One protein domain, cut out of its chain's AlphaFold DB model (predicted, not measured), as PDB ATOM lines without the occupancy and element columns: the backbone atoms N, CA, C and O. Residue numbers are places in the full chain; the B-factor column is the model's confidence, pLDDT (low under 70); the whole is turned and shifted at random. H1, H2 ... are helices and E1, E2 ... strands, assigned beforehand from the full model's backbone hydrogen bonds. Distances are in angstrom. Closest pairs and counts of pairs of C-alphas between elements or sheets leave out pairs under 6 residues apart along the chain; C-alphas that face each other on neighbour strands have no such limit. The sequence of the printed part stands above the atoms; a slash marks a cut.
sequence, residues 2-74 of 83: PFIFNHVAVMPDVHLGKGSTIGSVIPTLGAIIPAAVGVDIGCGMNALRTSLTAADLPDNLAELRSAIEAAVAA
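This is residues 2 to 74 of the 83 residues of the protein "3'-phosphate/5'-hydroxy nucleic acid ligase" of Klebsiella oxytoca (UniProt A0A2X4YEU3). With little regular structure, this is a small body, the antiparallel strand hairpin E1 and E2 with short helix H1 near E2, from which a long arm, residues 40 to 74, sticks out and bears helix H2. The 73 printed residues hold E1, E2, H1, H2 in that order, mixed helices and strands, with only 25 residues in named elements. The whole is extended, radius of gyration of the C-alphas 19.5 A, spanning 57 by 24 by 21 A.

Find C-alpha 9 at (2.141, 38.318, 0.623); E1 runs from there to residue 15, 13.0 A. E2 is residues 22 to 25, H1 residues 34 to 37. H2, residues 62 to 71, runs 14.4 A to C-alpha 71 at (17.870, 47.607, -32.435).

In the hairpin E1 and E2, at 176 degrees, look for N 11 and O 23, 2.8 A apart, within hydrogen-bond range. E2 and H1 are near each other; H2 is apart from E1, E2 and H1. Every O i to N i+4 pair in H2 is within range; H1 is too short for one.

The C-alphas of Pro 2 and Asp 59, the farthest apart, are 57.0 A apart. The printed part has no cut; the link H1 to H2, 24 residues, is long. Residues 2 to 42 have pLDDT under 70.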
ATOM      1  N   PRO A   2      11.694  30.204  11.810       50.97
ATOM      2  CA  PRO A   2      11.750  31.135  12.945       50.97
ATOM      3  C   PRO A   2      12.188  32.570  12.583       50.97
ATOM      4  O   PRO A   2      12.392  33.385  13.472       50.97
ATOM      5  N   PHE A   3      12.341  32.881  11.294       57.59
ATOM      6  CA  PHE A   3      12.860  34.158  10.783       57.59
ATOM      7  C   PHE A   3      11.877  34.910   9.869       57.59
ATOM      8  O   PHE A   3      12.229  35.962   9.339       57.59
ATOM      9  N   ILE A   4      10.670  34.369   9.643       54.88
ATOM     10  CA  ILE A   4       9.631  35.033   8.839       54.88
ATOM     11  C   ILE A   4       8.934  36.070   9.718       54.88
ATOM     12  O   ILE A   4       8.390  35.729  10.768       54.88
ATOM     13  N   PHE A   5       8.963  37.329   9.290       55.06
ATOM     14  CA  PHE A   5       8.451  38.456  10.061       55.06
ATOM     15  C   PHE A   5       7.005  38.781   9.647       55.06
ATOM     16  O   PHE A   5       6.758  39.278   8.556       55.06
ATOM     17  N   ASN A   6       6.043  38.502  10.528       53.69
ATOM     18  CA  ASN A   6       4.607  38.825  10.455       53.69
ATOM     19  C   ASN A   6       3.779  38.357   9.232       53.69
ATOM     20  O   ASN A   6       2.796  37.652   9.448       53.69
ATOM     21  N   HIS A   7       4.091  38.714   7.979       60.22
ATOM     22  CA  HIS A   7       3.188  38.464   6.839       60.22
ATOM     23  C   HIS A   7       3.917  38.046   5.558       60.22
ATOM     24  O   HIS A   7       4.828  38.729   5.106       60.22
ATOM     25  N   VAL A   8       3.463  36.949   4.944       58.09
ATOM     26  CA  VAL A   8       3.828  36.557   3.574       58.09
ATOM     27  C   VAL A   8       2.726  37.056   2.646       58.09
ATOM     28  O   VAL A   8       1.560  36.725   2.857       58.09
ATOM     29  N   ALA A   9       3.081  37.856   1.642       61.38
ATOM     30  CA  ALA A   9       2.141  38.318   0.623       61.38
ATOM     31  C   ALA A   9       2.391  37.577  -0.692       61.38
ATOM     32  O   ALA A   9       3.538  37.314  -1.047       61.38
ATOM     33  N   VAL A  10       1.320  37.259  -1.415       50.81
ATOM     34  CA  VAL A  10       1.383  36.643  -2.743       50.81
ATOM     35  C   VAL A  10       0.678  37.546  -3.747       50.81
ATOM     36  O   VAL A  10      -0.390  38.089  -3.465       50.81
ATOM     37  N   MET A  11       1.295  37.733  -4.903       63.09
ATOM     38  CA  MET A  11       0.674  38.355  -6.062       63.09
ATOM     39  C   MET A  11      -0.291  37.355  -6.734       63.09
ATOM     40  O   MET A  11      -0.143  36.143  -6.561       63.09
ATOM     41  N   PRO A  12      -1.327  37.827  -7.456       49.94
ATOM     42  CA  PRO A  12      -2.375  36.967  -8.022       49.94
ATOM     43  C   PRO A  12      -1.895  36.018  -9.138       49.94
ATOM     44  O   PRO A  12      -2.628  35.113  -9.524       49.94
ATOM     45  N   ASP A  13      -0.680  36.206  -9.642       62.59
ATOM     46  CA  ASP A  13       0.020  35.390 -10.642       62.59
ATOM     47  C   ASP A  13       0.962  34.333 -10.023       62.59
ATOM     48  O   ASP A  13       1.765  33.708 -10.727       62.59
ATOM     49  N   VAL A  14       0.865  34.113  -8.703       46.09
ATOM     50  CA  VAL A  14       1.735  33.191  -7.964       46.09
ATOM     51  C   VAL A  14       1.686  31.770  -8.530       46.09
ATOM     52  O   VAL A  14       0.632  31.150  -8.668       46.09
ATOM     53  N   HIS A  15       2.861  31.220  -8.818       64.31
ATOM     54  CA  HIS A  15       3.028  29.832  -9.235       64.31
ATOM     55  C   HIS A  15       4.343  29.255  -8.699       64.31
ATOM     56  O   HIS A  15       5.227  29.967  -8.209       64.31
ATOM     57  N   LEU A  16       4.460  27.927  -8.751       55.19
ATOM     58  CA  LEU A  16       5.637  27.202  -8.280       55.19
ATOM     59  C   LEU A  16       6.858  27.503  -9.166       55.19
ATOM     60  O   LEU A  16       6.960  27.009 -10.285       55.19
ATOM     61  N   GLY A  17       7.800  28.285  -8.634       56.12
ATOM     62  CA  GLY A  17       9.146  28.447  -9.182       56.12
ATOM     63  C   GLY A  17      10.120  27.418  -8.592       56.12
ATOM     64  O   GLY A  17       9.926  26.912  -7.485       56.12
ATOM     65  N   LYS A  18      11.203  27.098  -9.313       50.16
ATOM     66  CA  LYS A  18      12.308  26.277  -8.783       50.16
ATOM     67  C   LYS A  18      13.060  27.054  -7.687       50.16
ATOM     68  O   LYS A  18      14.017  27.758  -7.984       50.16
ATOM     69  N   GLY A  19      12.633  26.917  -6.431       52.78
ATOM     70  CA  GLY A  19      13.346  27.403  -5.235       52.78
ATOM     71  C   GLY A  19      12.579  28.414  -4.374       52.78
ATOM     72  O   GLY A  19      12.748  28.409  -3.158       52.78
ATOM     73  N   SER A  20      11.692  29.215  -4.965       48.53
ATOM     74  CA  SER A  20      10.713  30.067  -4.277       48.53
ATOM     75  C   SER A  20       9.533  30.323  -5.208       48.53
ATOM     76  O   SER A  20       9.691  30.303  -6.430       48.53
ATOM     77  N   THR A  21       8.347  30.543  -4.645       48.56
ATOM     78  CA  THR A  21       7.171  30.962  -5.408       48.56
ATOM     79  C   THR A  21       7.449  32.305  -6.084       48.56
ATOM     80  O   THR A  21       7.817  33.280  -5.426       48.56
ATOM     81  N   ILE A  22       7.313  32.344  -7.411       54.62
ATOM     82  CA  ILE A  22       7.406  33.584  -8.190       54.62
ATOM     83  C   ILE A  22       6.201  34.442  -7.795       54.62
ATOM     84  O   ILE A  22       5.090  33.923  -7.696       54.62
ATOM     85  N   GLY A  23       6.425  35.725  -7.496       53.56
ATOM     86  CA  GLY A  23       5.361  36.632  -7.052       53.56
ATOM     87  C   GLY A  23       5.026  36.551  -5.556       53.56
ATOM     88  O   GLY A  23       3.905  36.856  -5.170       53.56
ATOM     89  N   SER A  24       5.947  36.123  -4.683       52.94
ATOM     90  CA  SER A  24       5.747  36.143  -3.220       52.94
ATOM     91  C   SER A  24       6.722  37.082  -2.508       52.94
ATOM     92  O   SER A  24       7.920  37.050  -2.767       52.94
ATOM     93  N   VAL A  25       6.219  37.891  -1.575       62.66
ATOM     94  CA  VAL A  25       7.017  38.750  -0.690       62.66
ATOM     95  C   VAL A  25       7.185  38.040   0.648       62.66
ATOM     96  O   VAL A  25       6.212  37.847   1.382       62.66
ATOM     97  N   ILE A  26       8.423  37.655   0.969       63.19
ATOM     98  CA  ILE A  26       8.784  37.019   2.241       63.19
ATOM     99  C   ILE A  26       9.706  37.973   3.010       63.19
ATOM    100  O   ILE A  26      10.906  38.015   2.735       63.19
ATOM    101  N   PRO A  27       9.182  38.752   3.969       55.88
ATOM    102  CA  PRO A  27      10.014  39.570   4.839       55.88
ATOM    103  C   PRO A  27      10.747  38.684   5.855       55.88
ATOM    104  O   PRO A  27      10.138  37.937   6.628       55.88
ATOM    105  N   THR A  28      12.073  38.780   5.864       62.94
ATOM    106  CA  THR A  28      12.953  38.091   6.813       62.94
ATOM    107  C   THR A  28      13.660  39.105   7.707       62.94
ATOM    108  O   THR A  28      14.102  40.154   7.241       62.94
ATOM    109  N   LEU A  29      13.790  38.806   9.002       59.06
ATOM    110  CA  LEU A  29      14.580  39.624   9.929       59.06
ATOM    111  C   LEU A  29      15.918  38.931  10.214       59.06
ATOM    112  O   LEU A  29      15.937  37.796  10.684       59.06
ATOM    113  N   GLY A  30      17.037  39.605   9.928       65.44
ATOM    114  CA  GLY A  30      18.385  39.104  10.236       65.44
ATOM    115  C   GLY A  30      18.879  37.938   9.366       65.44
ATOM    116  O   GLY A  30      19.900  37.339   9.688       65.44
ATOM    117  N   ALA A  31      18.184  37.613   8.272       66.94
ATOM    118  CA  ALA A  31      18.563  36.547   7.346       66.94
ATOM    119  C   ALA A  31      18.223  36.923   5.897       66.94
ATOM    120  O   ALA A  31      17.220  37.590   5.654       66.94
ATOM    121  N   ILE A  32      19.031  36.460   4.939       61.91
ATOM    122  CA  ILE A  32      18.766  36.552   3.493       61.91
ATOM    123  C   ILE A  32      18.493  35.138   2.977       61.91
ATOM    124  O   ILE A  32      19.223  34.208   3.318       61.91
ATOM    125  N   ILE A  33      17.464  34.971   2.143       64.31
ATOM    126  CA  ILE A  33      17.147  33.702   1.473       64.31
ATOM    127  C   ILE A  33      17.358  33.901  -0.033       64.31
ATOM    128  O   ILE A  33      16.454  34.400  -0.699       64.31
ATOM    129  N   PRO A  34      18.516  33.517  -0.605       61.59
ATOM    130  CA  PRO A  34      18.804  33.730  -2.028       61.59
ATOM    131  C   PRO A  34      17.753  33.118  -2.961       61.59
ATOM    132  O   PRO A  34      17.392  33.711  -3.970       61.59
ATOM    133  N   ALA A  35      17.189  31.966  -2.583       59.16
ATOM    134  CA  ALA A  35      16.135  31.311  -3.352       59.16
ATOM    135  C   ALA A  35      14.848  32.150  -3.458       59.16
ATOM    136  O   ALA A  35      14.142  32.024  -4.453       59.16
ATOM    137  N   ALA A  36      14.571  33.026  -2.480       57.00
ATOM    138  CA  ALA A  36      13.411  33.921  -2.470       57.00
ATOM    139  C   ALA A  36      13.549  35.121  -3.420       57.00
ATOM    140  O   ALA A  36      12.549  35.753  -3.746       57.00
ATOM    141  N   VAL A  37      14.768  35.420  -3.880       59.94
ATOM    142  CA  VAL A  37      15.049  36.487  -4.855       59.94
ATOM    143  C   VAL A  37      14.839  35.992  -6.296       59.94
ATOM    144  O   VAL A  37      14.551  36.785  -7.184       59.94
ATOM    145  N   GLY A  38      14.926  34.677  -6.519       59.22
ATOM    146  CA  GLY A  38      14.906  34.072  -7.852       59.22
ATOM    147  C   GLY A  38      16.296  34.012  -8.496       59.22
ATOM    148  O   GLY A  38      17.262  34.590  -8.006       59.22
ATOM    149  N   VAL A  39      16.408  33.252  -9.590       62.94
ATOM    150  CA  VAL A  39      17.678  33.052 -10.321       62.94
ATOM    151  C   VAL A  39      18.047  34.277 -11.172       62.94
ATOM    152  O   VAL A  39      19.228  34.507 -11.420       62.94
ATOM    153  N   ASP A  40      17.052  35.064 -11.586       62.66
ATOM    154  CA  ASP A  40      17.222  36.301 -12.353       62.66
ATOM    155  C   ASP A  40      16.950  37.517 -11.455       62.66
ATOM    156  O   ASP A  40      15.815  37.971 -11.282       62.66
ATOM    157  N   ILE A  41      18.007  37.981 -10.791       61.75
ATOM    158  CA  ILE A  41      17.927  39.056  -9.801       61.75
ATOM    159  C   ILE A  41      17.670  40.381 -10.520       61.75
ATOM    160  O   ILE A  41      18.510  40.858 -11.279       61.75
ATOM    161  N   GLY A  42      16.534  41.011 -10.216       64.44
ATOM    162  CA  GLY A  42      16.145  42.288 -10.818       64.44
ATOM    163  C   GLY A  42      15.365  42.152 -12.126       64.44
ATOM    164  O   GLY A  42      15.140  43.163 -12.790       64.44
ATOM    165  N   CYS A  43      14.919  40.942 -12.479       75.31
ATOM    166  CA  CYS A  43      13.952  40.752 -13.556       75.31
ATOM    167  C   CYS A  43      12.697  41.600 -13.290       75.31
ATOM    168  O   CYS A  43      12.128  41.572 -12.196       75.31
ATOM    169  N   GLY A  44      12.273  42.376 -14.282       73.94
ATOM    170  CA  GLY A  44      11.160  43.302 -14.140       73.94
ATOM    171  C   GLY A  44      10.784  43.958 -15.461       73.94
ATOM    172  O   GLY A  44      11.440  43.770 -16.484       73.94
ATOM    173  N   MET A  45       9.708  44.738 -15.431       84.56
ATOM    174  CA  MET A  45       9.190  45.447 -16.599       84.56
ATOM    175  C   MET A  45       9.583  46.923 -16.541       84.56
ATOM    176  O   MET A  45       9.430  47.569 -15.504       84.56
ATOM    177  N   ASN A  46      10.030  47.472 -17.670       85.00
ATOM    178  CA  ASN A  46      10.205  48.910 -17.860       85.00
ATOM    179  C   ASN A  46       9.213  49.397 -18.925       85.00
ATOM    180  O   ASN A  46       9.096  48.787 -19.987       85.00
ATOM    181  N   ALA A  47       8.504  50.487 -18.640       85.00
ATOM    182  CA  ALA A  47       7.586  51.128 -19.570       85.00
ATOM    183  C   ALA A  47       8.011  52.584 -19.777       85.00
ATOM    184  O   ALA A  47       8.036  53.375 -18.833       85.00
ATOM    185  N   LEU A  48       8.317  52.947 -21.024       88.94
ATOM    186  CA  LEU A  48       8.650  54.314 -21.405       88.94
ATOM    187  C   LEU A  48       7.431  54.984 -22.041       88.94
ATOM    188  O   LEU A  48       6.916  54.522 -23.058       88.94
ATOM    189  N   ARG A  49       6.987  56.101 -21.460       91.62
ATOM    190  CA  ARG A  49       5.935  56.925 -22.057       91.62
ATOM    191  C   ARG A  49       6.512  57.731 -23.217       91.62
ATOM    192  O   ARG A  49       7.402  58.551 -23.014       91.62
ATOM    193  N   THR A  50       5.972  57.530 -24.412       92.62
ATOM    194  CA  THR A  50       6.284  58.344 -25.589       92.62
ATOM    195  C   THR A  50       5.266  59.478 -25.735       92.62
ATOM    196  O   THR A  50       4.237  59.510 -25.056       92.62
ATOM    197  N   SER A  51       5.557  60.436 -26.614       95.56
ATOM    198  CA  SER A  51       4.595  61.462 -27.030       95.56
ATOM    199  C   SER A  51       3.621  60.976 -28.109       95.56
ATOM    200  O   SER A  51       2.761  61.747 -28.516       95.56
ATOM    201  N   LEU A  52       3.780  59.737 -28.591       93.12
ATOM    202  CA  LEU A  52       2.961  59.161 -29.653       93.12
ATOM    203  C   LEU A  52       1.619  58.679 -29.100       93.12
ATOM    204  O   LEU A  52       1.512  58.203 -27.968       93.12
ATOM    205  N   THR A  53       0.603  58.765 -29.938       92.31
ATOM    206  CA  THR A  53      -0.740  58.237 -29.724       92.31
ATOM    207  C   THR A  53      -0.999  57.069 -30.672       92.31
ATOM    208  O   THR A  53      -0.226  56.812 -31.591       92.31
ATOM    209  N   ALA A  54      -2.107  56.349 -30.478       87.75
ATOM    210  CA  ALA A  54      -2.471  55.247 -31.370       87.75
ATOM    211  C   ALA A  54      -2.670  55.698 -32.831       87.75
ATOM    212  O   ALA A  54      -2.417  54.917 -33.737       87.75
ATOM    213  N   ALA A  55      -3.078  56.953 -33.054       92.12
ATOM    214  CA  ALA A  55      -3.252  57.516 -34.392       92.12
ATOM    215  C   ALA A  55      -1.920  57.816 -35.103       92.12
ATOM    216  O   ALA A  55      -1.901  57.955 -36.322       92.12
ATOM    217  N   ASP A  56      -0.815  57.903 -34.353       90.88
ATOM    218  CA  ASP A  56       0.526  58.120 -34.905       90.88
ATOM    219  C   ASP A  56       1.200  56.803 -35.328       90.88
ATOM    220  O   ASP A  56       2.318  56.812 -35.848       90.88
ATOM    221  N   LEU A  57       0.550  55.661 -35.079       89.31
ATOM    222  CA  LEU A  57       1.059  54.336 -35.408       89.31
ATOM    223  C   LEU A  57       0.438  53.822 -36.715       89.31
ATOM    224  O   LEU A  57      -0.748  54.041 -36.959       89.31
ATOM    225  N   PRO A  58       1.213  53.108 -37.548       90.06
ATOM    226  CA  PRO A  58       0.673  52.466 -38.738       90.06
ATOM    227  C   PRO A  58      -0.301  51.341 -38.357       90.06
ATOM    228  O   PRO A  58      -0.101  50.656 -37.353       90.06
ATOM    229  N   ASP A  59      -1.293  51.083 -39.215       89.94
ATOM    230  CA  ASP A  59      -2.248  49.975 -39.033       89.94
ATOM    231  C   ASP A  59      -1.548  48.607 -38.947       89.94
ATOM    232  O   ASP A  59      -2.022  47.685 -38.282       89.94
ATOM    233  N   ASN A  60      -0.394  48.474 -39.611       92.69
ATOM    234  CA  ASN A  60       0.461  47.299 -39.534       92.69
ATOM    235  C   ASN A  60       1.759  47.611 -38.777       92.69
ATOM    236  O   ASN A  60       2.614  48.352 -39.256       92.69
ATOM    237  N   LEU A  61       1.938  46.972 -37.620       92.69
ATOM    238  CA  LEU A  61       3.103  47.155 -36.750       92.69
ATOM    239  C   LEU A  61       4.277  46.220 -37.084       92.69
ATOM    240  O   LEU A  61       5.272  46.228 -36.360       92.69
ATOM    241  N   ALA A  62       4.187  45.410 -38.147       93.62
ATOM    242  CA  ALA A  62       5.232  44.453 -38.514       93.62
ATOM    243  C   ALA A  62       6.598  45.127 -38.712       93.62
ATOM    244  O   ALA A  62       7.588  44.679 -38.141       93.62
ATOM    245  N   GLU A  63       6.641  46.239 -39.446       91.94
ATOM    246  CA  GLU A  63       7.887  46.969 -39.705       91.94
ATOM    247  C   GLU A  63       8.459  47.600 -38.432       91.94
ATOM    248  O   GLU A  63       9.656  47.489 -38.164       91.94
ATOM    249  N   LEU A  64       7.596  48.199 -37.604       90.88
ATOM    250  CA  LEU A  64       7.993  48.773 -36.319       90.88
ATOM    251  C   LEU A  64       8.576  47.702 -35.389       90.88
ATOM    252  O   LEU A  64       9.614  47.917 -34.765       90.88
ATOM    253  N   ARG A  65       7.940  46.529 -35.323       91.38
ATOM    254  CA  ARG A  65       8.436  45.385 -34.558       91.38
ATOM    255  C   ARG A  65       9.808  44.939 -35.062       91.38
ATOM    256  O   ARG A  65      10.715  44.790 -34.248       91.38
ATOM    257  N   SER A  66       9.977  44.759 -36.372       92.12
ATOM    258  CA  SER A  66      11.263  44.355 -36.953       92.12
ATOM    259  C   SER A  66      12.369  45.375 -36.683       92.12
ATOM    260  O   SER A  66      13.498  44.988 -36.390       92.12
ATOM    261  N   ALA A  67      12.055  46.672 -36.713       92.38
ATOM    262  CA  ALA A  67      13.009  47.721 -36.361       92.38
ATOM    263  C   ALA A  67      13.444  47.644 -34.885       92.38
ATOM    264  O   ALA A  67      14.626  47.801 -34.586       92.38
ATOM    265  N   ILE A  68      12.512  47.358 -33.965       90.25
ATOM    266  CA  ILE A  68      12.822  47.161 -32.540       90.25
ATOM    267  C   ILE A  68      13.693  45.916 -32.341       90.25
ATOM    268  O   ILE A  68      14.696  45.991 -31.636       90.25
ATOM    269  N   GLU A  69      13.348  44.793 -32.972       90.56
ATOM    270  CA  GLU A  69      14.118  43.542 -32.883       90.56
ATOM    271  C   GLU A  69      15.551  43.708 -33.418       90.56
ATOM    272  O   GLU A  69      16.488  43.162 -32.844       90.56
ATOM    273  N   ALA A  70      15.747  44.507 -34.471       90.69
ATOM    274  CA  ALA A  70      17.080  44.818 -34.986       90.69
ATOM    275  C   ALA A  70      17.888  45.738 -34.051       90.69
ATOM    276  O   ALA A  70      19.111  45.624 -33.977       90.69
ATOM    277  N   ALA A  71      17.224  46.659 -33.345       92.69
ATOM    278  CA  ALA A  71      17.870  47.607 -32.435       92.69
ATOM    279  C   ALA A  71      18.176  47.009 -31.051       92.69
ATOM    280  O   ALA A  71      19.114  47.444 -30.380       92.69
ATOM    281  N   VAL A  72      17.387  46.028 -30.607       87.81
ATOM    282  CA  VAL A  72      17.521  45.378 -29.301       87.81
ATOM    283  C   VAL A  72      18.123  43.993 -29.493       87.81
ATOM    284  O   VAL A  72      17.431  43.041 -29.842       87.81
ATOM    285  N   ALA A  73      19.419  43.862 -29.215       84.31
ATOM    286  CA  ALA A  73      20.084  42.567 -29.250       84.31
ATOM    287  C   ALA A  73      19.476  41.617 -28.202       84.31
ATOM    288  O   ALA A  73      19.645  41.804 -26.994       84.31
ATOM    289  N   ALA A  74      18.781  40.578 -28.664       80.19
ATOM    290  CA  ALA A  74      18.400  39.445 -27.834       80.19
ATOM    291  C   ALA A  74      19.566  38.452 -27.740       80.19
ATOM    292  O   ALA A  74      20.396  38.354 -28.644       80.19
TER     293      ALA A  74